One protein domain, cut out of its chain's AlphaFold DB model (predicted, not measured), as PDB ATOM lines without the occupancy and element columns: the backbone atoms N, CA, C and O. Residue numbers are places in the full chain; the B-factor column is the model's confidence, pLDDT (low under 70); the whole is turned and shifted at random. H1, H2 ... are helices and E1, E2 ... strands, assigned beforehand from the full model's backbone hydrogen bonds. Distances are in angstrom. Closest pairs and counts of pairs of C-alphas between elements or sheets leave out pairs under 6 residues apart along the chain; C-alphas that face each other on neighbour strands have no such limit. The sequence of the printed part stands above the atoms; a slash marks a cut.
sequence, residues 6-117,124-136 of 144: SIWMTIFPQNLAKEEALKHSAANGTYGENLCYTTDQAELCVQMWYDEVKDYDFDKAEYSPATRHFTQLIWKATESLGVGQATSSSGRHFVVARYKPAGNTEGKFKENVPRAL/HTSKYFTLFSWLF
ATOM      1  N   SER A   6     -11.854 -30.511  -2.357       60.88
ATOM      2  CA  SER A   6     -10.469 -30.771  -2.771       60.88
ATOM      3  C   SER A   6     -10.314 -32.060  -3.581       60.88
ATOM      4  O   SER A   6      -9.731 -32.047  -4.660       60.88
ATOM      5  N   ILE A   7     -10.917 -33.165  -3.138       66.94
ATOM      6  CA  ILE A   7     -10.813 -34.459  -3.828       66.94
ATOM      7  C   ILE A   7     -11.534 -34.409  -5.183       66.94
ATOM      8  O   ILE A   7     -11.053 -34.963  -6.174       66.94
ATOM      9  N   TRP A   8     -12.658 -33.695  -5.271       66.81
ATOM     10  CA  TRP A   8     -13.354 -33.501  -6.545       66.81
ATOM     11  C   TRP A   8     -12.552 -32.669  -7.546       66.81
ATOM     12  O   TRP A   8     -12.676 -32.913  -8.747       66.81
ATOM     13  N   MET A   9     -11.740 -31.714  -7.077       76.69
ATOM     14  CA  MET A   9     -10.881 -30.909  -7.952       76.69
ATOM     15  C   MET A   9      -9.670 -31.657  -8.486       76.69
ATOM     16  O   MET A   9      -9.165 -31.301  -9.545       76.69
ATOM     17  N   THR A  10      -9.288 -32.764  -7.855       80.25
ATOM     18  CA  THR A  10      -8.282 -33.680  -8.400       80.25
ATOM     19  C   THR A  10      -8.901 -34.737  -9.321       80.25
ATOM     20  O   THR A  10      -8.380 -35.001 -10.401       80.25
ATOM     21  N   ILE A  11     -10.030 -35.340  -8.931       88.62
ATOM     22  CA  ILE A  11     -10.621 -36.470  -9.670       88.62
ATOM     23  C   ILE A  11     -11.287 -36.020 -10.971       88.62
ATOM     24  O   ILE A  11     -11.206 -36.714 -11.984       88.62
ATOM     25  N   PHE A  12     -11.971 -34.876 -10.968       92.12
ATOM     26  CA  PHE A  12     -12.773 -34.490 -12.124       92.12
ATOM     27  C   PHE A  12     -11.927 -34.208 -13.381       92.12
ATOM     28  O   PHE A  12     -12.212 -34.829 -14.405       92.12
ATOM     29  N   PRO A  13     -10.841 -33.407 -13.327       92.12
ATOM     30  CA  PRO A  13      -9.935 -33.258 -14.467       92.12
ATOM     31  C   PRO A  13      -9.345 -34.595 -14.937       92.12
ATOM     32  O   PRO A  13      -9.206 -34.809 -16.137       92.12
ATOM     33  N   GLN A  14      -9.044 -35.525 -14.018       94.50
ATOM     34  CA  GLN A  14      -8.530 -36.854 -14.375       94.50
ATOM     35  C   GLN A  14      -9.541 -37.676 -15.173       94.50
ATOM     36  O   GLN A  14      -9.144 -38.396 -16.084       94.50
ATOM     37  N   ASN A  15     -10.832 -37.587 -14.851       94.50
ATOM     38  CA  ASN A  15     -11.867 -38.277 -15.618       94.50
ATOM     39  C   ASN A  15     -11.979 -37.693 -17.031       94.50
ATOM     40  O   ASN A  15     -11.971 -38.456 -17.991       94.50
ATOM     41  N   LEU A  16     -11.963 -36.360 -17.166       95.75
ATOM     42  CA  LEU A  16     -11.942 -35.706 -18.482       95.75
ATOM     43  C   LEU A  16     -10.708 -36.116 -19.297       95.75
ATOM     44  O   LEU A  16     -10.823 -36.413 -20.481       95.75
ATOM     45  N   ALA A  17      -9.541 -36.199 -18.651       96.12
ATOM     46  CA  ALA A  17      -8.297 -36.616 -19.285       96.12
ATOM     47  C   ALA A  17      -8.288 -38.098 -19.695       96.12
ATOM     48  O   ALA A  17      -7.704 -38.437 -20.721       96.12
ATOM     49  N   LYS A  18      -8.932 -38.983 -18.924       96.19
ATOM     50  CA  LYS A  18      -9.084 -40.407 -19.271       96.19
ATOM     51  C   LYS A  18     -10.057 -40.622 -20.427       96.19
ATOM     52  O   LYS A  18      -9.823 -41.492 -21.256       96.19
ATOM     53  N   GLU A  19     -11.144 -39.858 -20.455       95.44
ATOM     54  CA  GLU A  19     -12.169 -39.923 -21.506       95.44
ATOM     55  C   GLU A  19     -11.787 -39.114 -22.756       95.44
ATOM     56  O   GLU A  19     -12.419 -39.252 -23.798       95.44
ATOM     57  N   GLU A  20     -10.767 -38.261 -22.642       95.00
ATOM     58  CA  GLU A  20     -10.367 -37.262 -23.634       95.00
ATOM     59  C   GLU A  20     -11.516 -36.368 -24.127       95.00
ATOM     60  O   GLU A  20     -11.556 -35.958 -25.289       95.00
ATOM     61  N   ALA A  21     -12.449 -36.038 -23.236       95.06
ATOM     62  CA  ALA A  21     -13.663 -35.310 -23.574       95.06
ATOM     63  C   ALA A  21     -13.946 -34.190 -22.569       95.06
ATOM     64  O   ALA A  21     -13.824 -34.373 -21.359       95.06
ATOM     65  N   LEU A  22     -14.378 -33.027 -23.069       93.62
ATOM     66  CA  LEU A  22     -14.917 -31.966 -22.219       93.62
ATOM     67  C   LEU A  22     -16.400 -32.220 -21.980       93.62
ATOM     68  O   LEU A  22     -17.224 -32.098 -22.887       93.62
ATOM     69  N   LYS A  23     -16.741 -32.543 -20.736       93.50
ATOM     70  CA  LYS A  23     -18.119 -32.715 -20.297       93.50
ATOM     71  C   LYS A  23     -18.306 -32.025 -18.961       93.50
ATOM     72  O   LYS A  23     -17.565 -32.288 -18.019       93.50
ATOM     73  N   HIS A  24     -19.314 -31.164 -18.887       90.94
ATOM     74  CA  HIS A  24     -19.677 -30.522 -17.634       90.94
ATOM     75  C   HIS A  24     -20.135 -31.538 -16.591       90.94
ATOM     76  O   HIS A  24     -20.765 -32.554 -16.908       90.94
ATOM     77  N   SER A  25     -19.812 -31.255 -15.333       89.62
ATOM     78  CA  SER A  25     -20.295 -32.049 -14.208       89.62
ATOM     79  C   SER A  25     -21.815 -31.917 -14.045       89.62
ATOM     80  O   SER A  25     -22.426 -30.924 -14.438       89.62
ATOM     81  N   ALA A  26     -22.450 -32.910 -13.417       86.00
ATOM     82  CA  ALA A  26     -23.876 -32.872 -13.071       86.00
ATOM     83  C   ALA A  26     -24.148 -31.980 -11.837       86.00
ATOM     84  O   ALA A  26     -24.816 -32.386 -10.889       86.00
ATOM     85  N   ALA A  27     -23.570 -30.776 -11.811       75.12
ATOM     86  CA  ALA A  27     -23.611 -29.871 -10.665       75.12
ATOM     87  C   ALA A  27     -24.955 -29.156 -10.479       75.12
ATOM     88  O   ALA A  27     -25.175 -28.568  -9.421       75.12
ATOM     89  N   ASN A  28     -25.830 -29.160 -11.494       76.69
ATOM     90  CA  ASN A  28     -27.150 -28.516 -11.484       76.69
ATOM     91  C   ASN A  28     -27.137 -27.081 -10.909       76.69
ATOM     92  O   ASN A  28     -28.016 -26.710 -10.137       76.69
ATOM     93  N   GLY A  29     -26.113 -26.284 -11.237       75.69
ATOM     94  CA  GLY A  29     -25.992 -24.892 -10.782       75.69
ATOM     95  C   GLY A  29     -25.457 -24.701  -9.357       75.69
ATOM     96  O   GLY A  29     -25.372 -23.572  -8.889       75.69
ATOM     97  N   THR A  30     -25.044 -25.769  -8.664       85.56
ATOM     98  CA  THR A  30     -24.443 -25.677  -7.314       85.56
ATOM     99  C   THR A  30     -23.128 -24.879  -7.314       85.56
ATOM    100  O   THR A  30     -22.719 -24.335  -6.287       85.56
ATOM    101  N   TYR A  31     -22.452 -24.825  -8.461       91.12
ATOM    102  CA  TYR A  31     -21.254 -24.036  -8.728       91.12
ATOM    103  C   TYR A  31     -21.151 -23.735 -10.228       91.12
ATOM    104  O   TYR A  31     -21.715 -24.460 -11.051       91.12
ATOM    105  N   GLY A  32     -20.430 -22.670 -10.571       94.06
ATOM    106  CA  GLY A  32     -20.034 -22.368 -11.943       94.06
ATOM    107  C   GLY A  32     -18.890 -23.272 -12.388       94.06
ATOM    108  O   GLY A  32     -18.142 -23.766 -11.542       94.06
ATOM    109  N   GLU A  33     -18.729 -23.484 -13.694       94.62
ATOM    110  CA  GLU A  33     -17.684 -24.364 -14.222       94.62
ATOM    111  C   GLU A  33     -17.168 -23.886 -15.585       94.62
ATOM    112  O   GLU A  33     -17.948 -23.755 -16.529       94.62
ATOM    113  N   ASN A  34     -15.850 -23.698 -15.699       96.62
ATOM    114  CA  ASN A  34     -15.163 -23.543 -16.981       96.62
ATOM    115  C   ASN A  34     -14.288 -24.769 -17.234       96.62
ATOM    116  O   ASN A  34     -13.593 -25.237 -16.328       96.62
ATOM    117  N   LEU A  35     -14.316 -25.265 -18.470       96.56
ATOM    118  CA  LEU A  35     -13.546 -26.421 -18.914       96.56
ATOM    119  C   LEU A  35     -12.728 -26.049 -20.142       96.56
ATOM    120  O   LEU A  35     -13.161 -25.256 -20.976       96.56
ATOM    121  N   CYS A  36     -11.546 -26.631 -20.255       96.56
ATOM    122  CA  CYS A  36     -10.673 -26.449 -21.399       96.56
ATOM    123  C   CYS A  36      -9.707 -27.627 -21.506       96.56
ATOM    124  O   CYS A  36      -9.381 -28.255 -20.496       96.56
ATOM    125  N   TYR A  37      -9.238 -27.911 -22.721       95.81
ATOM    126  CA  TYR A  37      -8.010 -28.671 -22.901       95.81
ATOM    127  C   TYR A  37      -7.039 -27.947 -23.835       95.81
ATOM    128  O   TYR A  37      -7.451 -27.164 -24.689       95.81
ATOM    129  N   THR A  38      -5.750 -28.236 -23.682       95.56
ATOM    130  CA  THR A  38      -4.669 -27.724 -24.532       95.56
ATOM    131  C   THR A  38      -3.525 -28.737 -24.607       95.56
ATOM    132  O   THR A  38      -3.362 -29.549 -23.702       95.56
ATOM    133  N   THR A  39      -2.744 -28.731 -25.687       95.38
ATOM    134  CA  THR A  39      -1.473 -29.485 -25.790       95.38
ATOM    135  C   THR A  39      -0.257 -28.646 -25.388       95.38
ATOM    136  O   THR A  39       0.852 -29.165 -25.336       95.38
ATOM    137  N   ASP A  40      -0.471 -27.356 -25.138       94.31
ATOM    138  CA  ASP A  40       0.538 -26.393 -24.706       94.31
ATOM    139  C   ASP A  40       0.436 -26.165 -23.182       94.31
ATOM    140  O   ASP A  40      -0.059 -27.001 -22.435       94.31
ATOM    141  N   GLN A  41       0.880 -25.009 -22.692       90.88
ATOM    142  CA  GLN A  41       0.778 -24.618 -21.284       90.88
ATOM    143  C   GLN A  41      -0.684 -24.547 -20.809       90.88
ATOM    144  O   GLN A  41      -1.522 -23.919 -21.461       90.88
ATOM    145  N   ALA A  42      -0.985 -25.149 -19.653       86.62
ATOM    146  CA  ALA A  42      -2.329 -25.204 -19.068       86.62
ATOM    147  C   ALA A  42      -2.922 -23.803 -18.811       86.62
ATOM    148  O   ALA A  42      -4.129 -23.594 -18.930       86.62
ATOM    149  N   GLU A  43      -2.069 -22.819 -18.538       89.19
ATOM    150  CA  GLU A  43      -2.398 -21.409 -18.335       89.19
ATOM    151  C   GLU A  43      -3.089 -20.783 -19.556       89.19
ATOM    152  O   GLU A  43      -3.891 -19.857 -19.405       89.19
ATOM    153  N   LEU A  44      -2.861 -21.318 -20.762       92.88
ATOM    154  CA  LEU A  44      -3.562 -20.869 -21.966       92.88
ATOM    155  C   LEU A  44      -5.071 -21.097 -21.880       92.88
ATOM    156  O   LEU A  44      -5.818 -20.360 -22.513       92.88
ATOM    157  N   CYS A  45      -5.543 -22.048 -21.071       94.56
ATOM    158  CA  CYS A  45      -6.974 -22.207 -20.829       94.56
ATOM    159  C   CYS A  45      -7.595 -20.959 -20.199       94.56
ATOM    160  O   CYS A  45      -8.672 -20.536 -20.615       94.56
ATOM    161  N   VAL A  46      -6.895 -20.326 -19.254       93.50
ATOM    162  CA  VAL A  46      -7.365 -19.087 -18.621       93.50
ATOM    163  C   VAL A  46      -7.387 -17.948 -19.635       93.50
ATOM    164  O   VAL A  46      -8.359 -17.196 -19.685       93.50
ATOM    165  N   GLN A  47      -6.358 -17.855 -20.483       93.69
ATOM    166  CA  GLN A  47      -6.317 -16.866 -21.561       93.69
ATOM    167  C   GLN A  47      -7.469 -17.062 -22.550       93.69
ATOM    168  O   GLN A  47      -8.157 -16.100 -22.864       93.69
ATOM    169  N   MET A  48      -7.722 -18.296 -22.998       95.38
ATOM    170  CA  MET A  48      -8.810 -18.597 -23.931       95.38
ATOM    171  C   MET A  48     -10.180 -18.251 -23.349       95.38
ATOM    172  O   MET A  48     -11.005 -17.684 -24.057       95.38
ATOM    173  N   TRP A  49     -10.416 -18.539 -22.064       97.44
ATOM    174  CA  TRP A  49     -11.648 -18.117 -21.395       97.44
ATOM    175  C   TRP A  49     -11.759 -16.597 -21.313       97.44
ATOM    176  O   TRP A  49     -12.843 -16.066 -21.511       97.44
ATOM    177  N   TYR A  50     -10.665 -15.886 -21.026       95.94
ATOM    178  CA  TYR A  50     -10.678 -14.426 -20.948       95.94
ATOM    179  C   TYR A  50     -10.861 -13.764 -22.320       95.94
ATOM    180  O   TYR A  50     -11.570 -12.768 -22.430       95.94
ATOM    181  N   ASP A  51     -10.263 -14.326 -23.372       96.12
ATOM    182  CA  ASP A  51     -10.293 -13.790 -24.735       96.12
ATOM    183  C   ASP A  51     -11.704 -13.730 -25.332       96.12
ATOM    184  O   ASP A  51     -11.917 -12.972 -26.278       96.12
ATOM    185  N   GLU A  52     -12.686 -14.443 -24.771       97.44
ATOM    186  CA  GLU A  52     -14.098 -14.296 -25.151       97.44
ATOM    187  C   GLU A  52     -14.648 -12.886 -24.871       97.44
ATOM    188  O   GLU A  52     -15.684 -12.508 -25.412       97.44
ATOM    189  N   VAL A  53     -13.941 -12.058 -24.087       95.44
ATOM    190  CA  VAL A  53     -14.256 -10.631 -23.912       95.44
ATOM    191  C   VAL A  53     -14.402  -9.888 -25.241       95.44
ATOM    192  O   VAL A  53     -15.188  -8.948 -25.335       95.44
ATOM    193  N   LYS A  54     -13.675 -10.316 -26.283       94.69
ATOM    194  CA  LYS A  54     -13.742  -9.724 -27.629       94.69
ATOM    195  C   LYS A  54     -15.119  -9.892 -28.283       94.69
ATOM    196  O   LYS A  54     -15.474  -9.099 -29.148       94.69
ATOM    197  N   ASP A  55     -15.863 -10.912 -27.861       95.94
ATOM    198  CA  ASP A  55     -17.176 -11.281 -28.383       95.94
ATOM    199  C   ASP A  55     -18.308 -10.841 -27.428       95.94
ATOM    200  O   ASP A  55     -19.489 -11.015 -27.740       95.94
ATOM    201  N   TYR A  56     -17.976 -10.261 -26.264       95.50
ATOM    202  CA  TYR A  56     -18.950  -9.848 -25.255       95.50
ATOM    203  C   TYR A  56     -19.495  -8.437 -25.491       95.50
ATOM    204  O   TYR A  56     -18.779  -7.436 -25.430       95.50
ATOM    205  N   ASP A  57     -20.810  -8.355 -25.689       95.06
ATOM    206  CA  ASP A  57     -21.548  -7.098 -25.767       95.06
ATOM    207  C   ASP A  57     -21.928  -6.621 -24.356       95.06
ATOM    208  O   ASP A  57     -22.929  -7.038 -23.767       95.06
ATOM    209  N   PHE A  58     -21.100  -5.730 -23.810       93.94
ATOM    210  CA  PHE A  58     -21.300  -5.120 -22.492       93.94
ATOM    211  C   PHE A  58     -22.551  -4.235 -22.394       93.94
ATOM    212  O   PHE A  58     -22.984  -3.940 -21.280       93.94
ATOM    213  N   ASP A  59     -23.104  -3.770 -23.519       94.12
ATOM    214  CA  ASP A  59     -24.291  -2.914 -23.515       94.12
ATOM    215  C   ASP A  59     -25.567  -3.755 -23.456       94.12
ATOM    216  O   ASP A  59     -26.498  -3.393 -22.729       94.12
ATOM    217  N   LYS A  60     -25.579  -4.913 -24.131       95.25
ATOM    218  CA  LYS A  60     -26.622  -5.936 -23.941       95.25
ATOM    219  C   LYS A  60     -26.536  -6.569 -22.560       95.25
ATOM    220  O   LYS A  60     -27.544  -6.654 -21.870       95.25
ATOM    221  N   ALA A  61     -25.330  -6.954 -22.141       95.12
ATOM    222  CA  ALA A  61     -25.073  -7.620 -20.869       95.12
ATOM    223  C   ALA A  61     -26.001  -8.831 -20.644       95.12
ATOM    224  O   ALA A  61     -26.776  -8.876 -19.689       95.12
ATOM    225  N   GLU A  62     -25.911  -9.819 -21.531       95.50
ATOM    226  CA  GLU A  62     -26.762 -11.016 -21.542       95.50
ATOM    227  C   GLU A  62     -25.918 -12.295 -21.573       95.50
ATOM    228  O   GLU A  62     -24.712 -12.266 -21.848       95.50
ATOM    229  N   TYR A  63     -26.556 -13.435 -21.299       95.94
ATOM    230  CA  TYR A  63     -25.925 -14.736 -21.471       95.94
ATOM    231  C   TYR A  63     -25.663 -15.026 -22.955       95.94
ATOM    232  O   TYR A  63     -26.546 -14.904 -23.802       95.94
ATOM    233  N   SER A  64     -24.459 -15.508 -23.264       96.31
ATOM    234  CA  SER A  64     -24.128 -16.075 -24.570       96.31
ATOM    235  C   SER A  64     -23.244 -17.308 -24.394       96.31
ATOM    236  O   SER A  64     -22.268 -17.256 -23.639       96.31
ATOM    237  N   PRO A  65     -23.510 -18.414 -25.117       94.94
ATOM    238  CA  PRO A  65     -22.631 -19.578 -25.111       94.94
ATOM    239  C   PRO A  65     -21.177 -19.262 -25.489       94.94
ATOM    240  O   PRO A  65     -20.283 -19.973 -25.038       94.94
ATOM    241  N   ALA A  66     -20.953 -18.218 -26.296       96.06
ATOM    242  CA  ALA A  66     -19.636 -17.814 -26.785       96.06
ATOM    243  C   ALA A  66     -18.811 -17.010 -25.768       96.06
ATOM    244  O   ALA A  66     -17.613 -16.868 -25.961       96.06
ATOM    245  N   THR A  67     -19.442 -16.476 -24.718       97.44
ATOM    246  CA  THR A  67     -18.790 -15.586 -23.739       97.44
ATOM    247  C   THR A  67     -18.941 -16.058 -22.301       97.44
ATOM    248  O   THR A  67     -18.573 -15.352 -21.362       97.44
ATOM    249  N   ARG A  68     -19.543 -17.237 -22.111       96.44
ATOM    250  CA  ARG A  68     -19.908 -17.772 -20.797       96.44
ATOM    251  C   ARG A  68     -18.692 -18.064 -19.923       96.44
ATOM    252  O   ARG A  68     -18.824 -18.024 -18.699       96.44
ATOM    253  N   HIS A  69     -17.538 -18.383 -20.512       97.81
ATOM    254  CA  HIS A  69     -16.341 -18.653 -19.728       97.81
ATOM    255  C   HIS A  69     -15.741 -17.341 -19.230       97.81
ATOM    256  O   HIS A  69     -15.410 -17.259 -18.045       97.81
ATOM    257  N   PHE A  70     -15.683 -16.314 -20.086       97.75
ATOM    258  CA  PHE A  70     -15.268 -14.966 -19.697       97.75
ATOM    259  C   PHE A  70     -16.152 -14.405 -18.584       97.75
ATOM    260  O   PHE A  70     -15.647 -14.001 -17.536       97.75
ATOM    261  N   THR A  71     -17.474 -14.416 -18.771       97.56
ATOM    262  CA  THR A  71     -18.396 -13.822 -17.795       97.56
ATOM    263  C   THR A  71     -18.354 -14.543 -16.455       97.56
ATOM    264  O   THR A  71     -18.422 -13.885 -15.421       97.56
ATOM    265  N   GLN A  72     -18.167 -15.868 -16.443       97.44
ATOM    266  CA  GLN A  72     -17.954 -16.615 -15.205       97.44
ATOM    267  C   GLN A  72     -16.606 -16.275 -14.552       97.44
ATOM    268  O   GLN A  72     -16.538 -16.155 -13.328       97.44
ATOM    269  N   LEU A  73     -15.544 -16.121 -15.348       96.12
ATOM    270  CA  LEU A  73     -14.191 -15.848 -14.859       96.12
ATOM    271  C   LEU A  73     -14.108 -14.517 -14.100       96.12
ATOM    272  O   LEU A  73     -13.402 -14.436 -13.099       96.12
ATOM    273  N   ILE A  74     -14.841 -13.494 -14.551       95.75
ATOM    274  CA  ILE A  74     -14.846 -12.159 -13.930       95.75
ATOM    275  C   ILE A  74     -16.105 -11.866 -13.101       95.75
ATOM    276  O   ILE A  74     -16.366 -10.709 -12.772       95.75
ATOM    277  N   TRP A  75     -16.899 -12.892 -12.777       97.06
ATOM    278  CA  TRP A  75     -18.181 -12.716 -12.101       97.06
ATOM    279  C   TRP A  75     -18.005 -12.139 -10.691       97.06
ATOM    280  O   TRP A  75     -17.544 -12.823  -9.778       97.06
ATOM    281  N   LYS A  76     -18.415 -10.882 -10.495       95.50
ATOM    282  CA  LYS A  76     -18.165 -10.120  -9.258       95.50
ATOM    283  C   LYS A  76     -18.662 -10.808  -7.981       95.50
ATOM    284  O   LYS A  76     -17.996 -10.718  -6.956       95.50
ATOM    285  N   ALA A  77     -19.834 -11.440  -8.015       95.06
ATOM    286  CA  ALA A  77     -20.422 -12.094  -6.844       95.06
ATOM    287  C   ALA A  77     -19.853 -13.494  -6.552       95.06
ATOM    288  O   ALA A  77     -20.293 -14.133  -5.599       95.06
ATOM    289  N   THR A  78     -18.921 -14.008  -7.359       94.25
ATOM    290  CA  THR A  78     -18.222 -15.252  -7.027       94.25
ATOM    291  C   THR A  78     -17.202 -14.980  -5.921       94.25
ATOM    292  O   THR A  78     -16.390 -14.071  -6.027       94.25
ATOM    293  N   GLU A  79     -17.221 -15.795  -4.867       91.50
ATOM    294  CA  GLU A  79     -16.409 -15.595  -3.655       91.50
ATOM    295  C   GLU A  79     -15.240 -16.579  -3.541       91.50
ATOM    296  O   GLU A  79     -14.295 -16.360  -2.785       91.50
ATOM    297  N   SER A  80     -15.302 -17.692  -4.268       88.62
ATOM    298  CA  SER A  80     -14.304 -18.756  -4.204       88.62
ATOM    299  C   SER A  80     -14.107 -19.416  -5.561       88.62
ATOM    300  O   SER A  80     -15.057 -19.614  -6.324       88.62
ATOM    301  N   LEU A  81     -12.849 -19.759  -5.831       88.88
ATOM    302  CA  LEU A  81     -12.374 -20.387  -7.056       88.88
ATOM    303  C   LEU A  81     -11.533 -21.614  -6.691       88.88
ATOM    304  O   LEU A  81     -10.589 -21.507  -5.911       88.88
ATOM    305  N   GLY A  82     -11.862 -22.761  -7.278       89.31
ATOM    306  CA  GLY A  82     -11.017 -23.953  -7.272       89.31
ATOM    307  C   GLY A  82     -10.581 -24.290  -8.691       89.31
ATOM    308  O   GLY A  82     -11.419 -24.318  -9.590       89.31
ATOM    309  N   VAL A  83      -9.291 -24.551  -8.897       90.88
ATOM    310  CA  VAL A  83      -8.744 -24.948 -10.201       90.88
ATOM    311  C   VAL A  83      -8.063 -26.301 -10.068       90.88
ATOM    312  O   VAL A  83      -7.313 -26.535  -9.124       90.88
ATOM    313  N   GLY A  84      -8.334 -27.195 -11.011       91.06
ATOM    314  CA  GLY A  84      -7.708 -28.506 -11.096       91.06
ATOM    315  C   GLY A  84      -7.273 -28.810 -12.520       91.06
ATOM    316  O   GLY A  84      -7.917 -28.378 -13.478       91.06
ATOM    317  N   GLN A  85      -6.200 -29.586 -12.657       93.88
ATOM    318  CA  GLN A  85      -5.709 -30.032 -13.953       93.88
ATOM    319  C   GLN A  85      -5.310 -31.508 -13.953       93.88
ATOM    320  O   GLN A  85      -4.905 -32.054 -12.927       93.88
ATOM    321  N   ALA A  86      -5.382 -32.141 -15.120       95.50
ATOM    322  CA  ALA A  86      -4.807 -33.458 -15.367       95.50
ATOM    323  C   ALA A  86      -4.310 -33.565 -16.810       95.50
ATOM    324  O   ALA A  86      -4.874 -32.949 -17.709       95.50
ATOM    325  N   THR A  87      -3.280 -34.375 -17.038       96.38
ATOM    326  CA  THR A  87      -2.743 -34.630 -18.381       96.38
ATOM    327  C   THR A  87      -3.213 -35.999 -18.866       96.38
ATOM    328  O   THR A  87      -3.098 -36.981 -18.129       96.38
ATOM    329  N   SER A  88      -3.759 -36.080 -20.080       96.56
ATOM    330  CA  SER A  88      -4.140 -37.345 -20.714       96.56
ATOM    331  C   SER A  88      -2.914 -38.126 -21.191       96.56
ATOM    332  O   SER A  88      -1.807 -37.594 -21.295       96.56
ATOM    333  N   SER A  89      -3.112 -39.396 -21.546       95.75
ATOM    334  CA  SER A  89      -2.062 -40.219 -22.161       95.75
ATOM    335  C   SER A  89      -1.590 -39.683 -23.519       95.75
ATOM    336  O   SER A  89      -0.460 -39.963 -23.909       95.75
ATOM    337  N   SER A  90      -2.410 -38.888 -24.218       95.00
ATOM    338  CA  SER A  90      -2.025 -38.193 -25.458       95.00
ATOM    339  C   SER A  90      -1.276 -36.872 -25.235       95.00
ATOM    340  O   SER A  90      -0.951 -36.189 -26.204       95.00
ATOM    341  N   GLY A  91      -0.994 -36.499 -23.982       95.19
ATOM    342  CA  GLY A  91      -0.277 -35.265 -23.650       95.19
ATOM    343  C   GLY A  91      -1.147 -34.006 -23.648       95.19
ATOM    344  O   GLY A  91      -0.610 -32.905 -23.624       95.19
ATOM    345  N   ARG A  92      -2.481 -34.132 -23.663       96.12
ATOM    346  CA  ARG A  92      -3.387 -32.982 -23.512       96.12
ATOM    347  C   ARG A  92      -3.586 -32.657 -22.038       96.12
ATOM    348  O   ARG A  92      -3.933 -33.531 -21.248       96.12
ATOM    349  N   HIS A  93      -3.444 -31.393 -21.676       95.50
ATOM    350  CA  HIS A  93      -3.786 -30.863 -20.366       95.50
ATOM    351  C   HIS A  93      -5.263 -30.489 -20.333       95.50
ATOM    352  O   HIS A  93      -5.698 -29.650 -21.112       95.50
ATOM    353  N   PHE A  94      -6.024 -31.094 -19.429       96.50
ATOM    354  CA  PHE A  94      -7.417 -30.774 -19.139       96.50
ATOM    355  C   PHE A  94      -7.473 -29.903 -17.892       96.50
ATOM    356  O   PHE A  94      -7.011 -30.328 -16.834       96.50
ATOM    357  N   VAL A  95      -8.049 -28.709 -18.013       95.62
ATOM    358  CA  VAL A  95      -8.146 -27.711 -16.942       95.62
ATOM    359  C   VAL A  95      -9.611 -27.464 -16.609       95.62
ATOM    360  O   VAL A  95     -10.452 -27.278 -17.492       95.62
ATOM    361  N   VAL A  96      -9.906 -27.454 -15.313       95.25
ATOM    362  CA  VAL A  96     -11.236 -27.224 -14.752       95.25
ATOM    363  C   VAL A  96     -11.143 -26.093 -13.746       95.25
ATOM    364  O   VAL A  96     -10.331 -26.161 -12.829       95.25
ATOM    365  N   ALA A  97     -12.010 -25.094 -13.875       94.06
ATOM    366  CA  ALA A  97     -12.219 -24.071 -12.860       94.06
ATOM    367  C   ALA A  97     -13.651 -24.154 -12.330       94.06
ATOM    368  O   ALA A  97     -14.593 -24.246 -13.119       94.06
ATOM    369  N   ARG A  98     -13.820 -24.117 -11.006       94.38
ATOM    370  CA  ARG A  98     -15.120 -24.089 -10.327       94.38
ATOM    371  C   ARG A  98     -15.278 -22.853  -9.470       94.38
ATOM    372  O   ARG A  98     -14.358 -22.469  -8.758       94.38
ATOM    373  N   TYR A  99     -16.479 -22.292  -9.511       93.19
ATOM    374  CA  TYR A  99     -16.791 -20.978  -8.967       93.19
ATOM    375  C   TYR A  99     -17.958 -21.082  -7.989       93.19
ATOM    376  O   TYR A  99     -18.991 -21.674  -8.319       93.19
ATOM    377  N   LYS A 100     -17.820 -20.506  -6.794       92.81
ATOM    378  CA  LYS A 100     -18.912 -20.453  -5.818       92.81
ATOM    379  C   LYS A 100     -18.993 -19.078  -5.139       92.81
ATOM    380  O   LYS A 100     -17.980 -18.637  -4.597       92.81
ATOM    381  N   PRO A 101     -20.170 -18.426  -5.103       94.44
ATOM    382  CA  PRO A 101     -21.393 -18.755  -5.846       94.44
ATOM    383  C   PRO A 101     -21.186 -18.859  -7.365       94.44
ATOM    384  O   PRO A 101     -20.230 -18.299  -7.907       94.44
ATOM    385  N   ALA A 102     -22.062 -19.619  -8.032       94.62
ATOM    386  CA  ALA A 102     -22.057 -19.736  -9.487       94.62
ATOM    387  C   ALA A 102     -22.360 -18.377 -10.132       94.62
ATOM    388  O   ALA A 102     -23.191 -17.617  -9.628       94.62
ATOM    389  N   GLY A 103     -21.679 -18.084 -11.237       95.94
ATOM    390  CA  GLY A 103     -21.959 -16.924 -12.069       95.94
ATOM    391  C   GLY A 103     -22.933 -17.243 -13.196       95.94
ATOM    392  O   GLY A 103     -23.612 -18.269 -13.180       95.94
ATOM    393  N   ASN A 104     -22.981 -16.358 -14.193       96.50
ATOM    394  CA  ASN A 104     -23.833 -16.486 -15.382       96.50
ATOM    395  C   ASN A 104     -25.329 -16.617 -15.064       96.50
ATOM    396  O   ASN A 104     -26.079 -17.257 -15.800       96.50
ATOM    397  N   THR A 105     -25.770 -16.000 -13.969       95.12
ATOM    398  CA  THR A 105     -27.188 -15.934 -13.621       95.12
ATOM    399  C   THR A 105     -27.900 -14.951 -14.547       95.12
ATOM    400  O   THR A 105     -27.487 -13.795 -14.683       95.12
ATOM    401  N   GLU A 106     -28.989 -15.401 -15.169       94.06
ATOM    402  CA  GLU A 106     -29.805 -14.587 -16.072       94.06
ATOM    403  C   GLU A 106     -30.272 -13.287 -15.393       94.06
ATOM    404  O   GLU A 106     -30.627 -13.274 -14.212       94.06
ATOM    405  N   GLY A 107     -30.226 -12.168 -16.123       94.94
ATOM    406  CA  GLY A 107     -30.580 -10.843 -15.594       94.94
ATOM    407  C   GLY A 107     -29.588 -10.234 -14.590       94.94
ATOM    408  O   GLY A 107     -29.854  -9.162 -14.047       94.94
ATOM    409  N   LYS A 108     -28.442 -10.882 -14.329       96.69
ATOM    410  CA  LYS A 108     -27.444 -10.439 -13.334       96.69
ATOM    411  C   LYS A 108     -26.096 -10.029 -13.930       96.69
ATOM    412  O   LYS A 108     -25.173  -9.694 -13.195       96.69
ATOM    413  N   PHE A 109     -25.964 -10.001 -15.249       96.62
ATOM    414  CA  PHE A 109     -24.697  -9.707 -15.925       96.62
ATOM    415  C   PHE A 109     -24.229  -8.263 -15.724       96.62
ATOM    416  O   PHE A 109     -23.076  -8.043 -15.371       96.62
ATOM    417  N   LYS A 110     -25.121  -7.274 -15.853       95.06
ATOM    418  CA  LYS A 110     -24.756  -5.849 -15.747       95.06
ATOM    419  C   LYS A 110     -24.122  -5.467 -14.402       95.06
ATOM    420  O   LYS A 110     -23.281  -4.579 -14.342       95.06
ATOM    421  N   GLU A 111     -24.527  -6.132 -13.321       95.62
ATOM    422  CA  GLU A 111     -23.981  -5.924 -11.970       95.62
ATOM    423  C   GLU A 111     -22.720  -6.768 -11.689       95.62
ATOM    424  O   GLU A 111     -21.945  -6.413 -10.796       95.62
ATOM    425  N   ASN A 112     -22.498  -7.853 -12.443       96.75
ATOM    426  CA  ASN A 112     -21.437  -8.829 -12.174       96.75
ATOM    427  C   ASN A 112     -20.298  -8.860 -13.199       96.75
ATOM    428  O   ASN A 112     -19.258  -9.431 -12.890       96.75
ATOM    429  N   VAL A 113     -20.458  -8.251 -14.375       96.25
ATOM    430  CA  VAL A 113     -19.466  -8.253 -15.462       96.25
ATOM    431  C   VAL A 113     -19.023  -6.808 -15.730       96.25
ATOM    432  O   VAL A 113     -19.584  -6.131 -16.595       96.25
ATOM    433  N   PRO A 114     -18.067  -6.267 -14.947       91.31
ATOM    434  CA  PRO A 114     -17.647  -4.878 -15.086       91.31
ATOM    435  C   PRO A 114     -16.887  -4.640 -16.396       91.31
ATOM    436  O   PRO A 114     -16.054  -5.445 -16.813       91.31
ATOM    437  N   ARG A 115     -17.120  -3.480 -17.019       89.38
ATOM    438  CA  ARG A 115     -16.298  -3.003 -18.138       89.38
ATOM    439  C   ARG A 115     -14.910  -2.628 -17.613       89.38
ATOM    440  O   ARG A 115     -14.799  -2.007 -16.555       89.38
ATOM    441  N   ALA A 116     -13.859  -2.966 -18.359       79.25
ATOM    442  CA  ALA A 116     -12.516  -2.490 -18.044       79.25
ATOM    443  C   ALA A 116     -12.514  -0.952 -17.997       79.25
ATOM    444  O   ALA A 116     -13.008  -0.295 -18.918       79.25
ATOM    445  N   LEU A 117     -11.978  -0.375 -16.921       67.31
ATOM    446  CA  LEU A 117     -11.802   1.070 -16.829       67.31
ATOM    447  C   LEU A 117     -10.769   1.482 -17.882       67.31
ATOM    448  O   LEU A 117      -9.624   1.030 -17.836       67.31
ATOM    449  N   HIS A 124       2.380  -0.883 -23.903       40.66
ATOM    450  CA  HIS A 124       3.157  -1.944 -24.540       40.66
ATOM    451  C   HIS A 124       3.071  -3.175 -23.621       40.66
ATOM    452  O   HIS A 124       3.806  -3.289 -22.642       40.66
ATOM    453  N   THR A 125       2.096  -4.053 -23.857       41.88
ATOM    454  CA  THR A 125       1.809  -5.193 -22.984       41.88
ATOM    455  C   THR A 125       2.626  -6.415 -23.387       41.88
ATOM    456  O   THR A 125       2.413  -7.027 -24.432       41.88
ATOM    457  N   SER A 126       3.523  -6.846 -22.498       40.38
ATOM    458  CA  SER A 126       3.809  -8.276 -22.392       40.38
ATOM    459  C   SER A 126       2.513  -8.955 -21.950       40.38
ATOM    460  O   SER A 126       2.018  -8.704 -20.849       40.38
ATOM    461  N   LYS A 127       1.945  -9.777 -22.836       49.12
ATOM    462  CA  LYS A 127       0.626 -10.424 -22.720       49.12
ATOM    463  C   LYS A 127       0.434 -11.280 -21.456       49.12
ATOM    464  O   LYS A 127      -0.686 -11.655 -21.147       49.12
ATOM    465  N   TYR A 128       1.503 -11.554 -20.712       42.62
ATOM    466  CA  TYR A 128       1.512 -12.499 -19.595       42.62
ATOM    467  C   TYR A 128       1.401 -11.848 -18.207       42.62
ATOM    468  O   TYR A 128       1.082 -12.535 -17.244       42.62
ATOM    469  N   PHE A 129       1.655 -10.540 -18.067       40.78
ATOM    470  CA  PHE A 129       1.910  -9.954 -16.739       40.78
ATOM    471  C   PHE A 129       0.715  -9.213 -16.111       40.78
ATOM    472  O   PHE A 129       0.636  -9.092 -14.889       40.78
ATOM    473  N   THR A 130      -0.244  -8.741 -16.913       46.00
ATOM    474  CA  THR A 130      -1.359  -7.904 -16.425       46.00
ATOM    475  C   THR A 130      -2.616  -8.685 -16.045       46.00
ATOM    476  O   THR A 130      -3.372  -8.227 -15.196       46.00
ATOM    477  N   LEU A 131      -2.841  -9.878 -16.609       47.78
ATOM    478  CA  LEU A 131      -3.979 -10.723 -16.219       47.78
ATOM    479  C   LEU A 131      -3.800 -11.293 -14.807       47.78
ATOM    480  O   LEU A 131      -4.732 -11.279 -14.008       47.78
ATOM    481  N   PHE A 132      -2.577 -11.698 -14.463       41.84
ATOM    482  CA  PHE A 132      -2.277 -12.306 -13.165       41.84
ATOM    483  C   PHE A 132      -2.325 -11.313 -11.993       41.84
ATOM    484  O   PHE A 132      -2.610 -11.698 -10.865       41.84
ATOM    485  N   SER A 133      -2.081 -10.026 -12.241       38.94
ATOM    486  CA  SER A 133      -2.031  -8.995 -11.195       38.94
ATOM    487  C   SER A 133      -3.388  -8.335 -10.904       38.94
ATOM    488  O   SER A 133      -3.559  -7.779  -9.823       38.94
ATOM    489  N   TRP A 134      -4.371  -8.445 -11.808       38.94
ATOM    490  CA  TRP A 134      -5.713  -7.864 -11.631       38.94
ATOM    491  C   TRP A 134      -6.811  -8.879 -11.282       38.94
ATOM    492  O   TRP A 134      -7.755  -8.510 -10.589       38.94
ATOM    493  N   LEU A 135      -6.700 -10.147 -11.703       45.47
ATOM    494  CA  LEU A 135      -7.684 -11.196 -11.373       45.47
ATOM    495  C   LEU A 135      -7.467 -11.850  -9.997       45.47
ATOM    496  O   LEU A 135      -8.395 -12.442  -9.454       45.47
ATOM    497  N   PHE A 136      -6.270 -11.737  -9.412       43.56
ATOM    498  CA  PHE A 136      -5.902 -12.459  -8.186       43.56
ATOM    499  C   PHE A 136      -5.808 -11.681  -6.858       43.56
ATOM    500  O   PHE A 136      -5.695 -12.357  -5.836       43.56
TER     501      PHE A 136
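Overview. This is residues 6 to 117 and 124 to 136 of the 144 residues of the protein "Uncharacterized protein, isoform G" of Drosophila virilis (UniProt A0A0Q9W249). A three-stranded sheet makes the middle, with H1 over one face and H2 and H3 packed on the opposite face. Short H4 lies beyond H3, and H5, after a cut, lies off the sheet. 125 residues are printed, with five named helices and three named strands, H1 E1 H2 H3 E2 E3 H4 H5; the sheet, order E1 E3 E2, is antiparallel and the class mixed. The whole is compact, radius of gyration of the C-alphas 14.7 A, spans 43 by 40 by 23 A.

Along the chain. Find C-alpha 6 at (-10.469, -30.771, -2.771); from there H1 runs to residue 19, 20.9 A. Next come E1, residues 32 to 38, 20.6 A; H2, 44 to 55, 17.8 A; H3, 68 to 73; E2, 80 to 87, 24.2 A; E3, 93 to 100, 23.4 A; and H4, 109 to 112. H5, residues 130 to 135, ends at (-7.684, -11.196, -11.373).

Arrangement. Look at inner strand E3: N 34 of E1 and O 97 are within hydrogen-bond range at 2.9 A, as are N 84 and O 96, 2.9 A, in the hairpin E2 and E3. E1, H2 H3, E2 form a split strand-helix-strand unit, E3 between its two same-way strands, with a right-handed crossover. H1 is on the sheet, height 7.1 A, over E3 and E2; its closest C-alphas to E2 are Met 9 and Gly 84, 5.1 A. On the opposite face H2 and H3 lie over E1. H2 touches H3 with residues 49 to 53 alone, closest C-alphas Tyr 50 and Phe 70, 4.8 A, at a steep tilt of 63 degrees. H4 is close but not clearly touching H3, C-alphas Phe 109 and Thr 71 being 7.8 A apart; H5 touches no helix. Every O i to N i+4 pair is within hydrogen-bond range in H3, against 8 of 10 in H1, 4 of 8 in H2 and 1 of 2 in H5; H4 is too short for one.

Size, cuts and confidence. The farthest C-alphas, Asp 59 and Ser 89, are 43.4 A apart. Residues 118 to 123 are not printed; C-alphas 117 and 124 stand 17.1 A apart. The links H1 to E1 and H2 to H3 are long. Look for pLDDT under 70 at residues 6 to 8, 117 and 124 to 136.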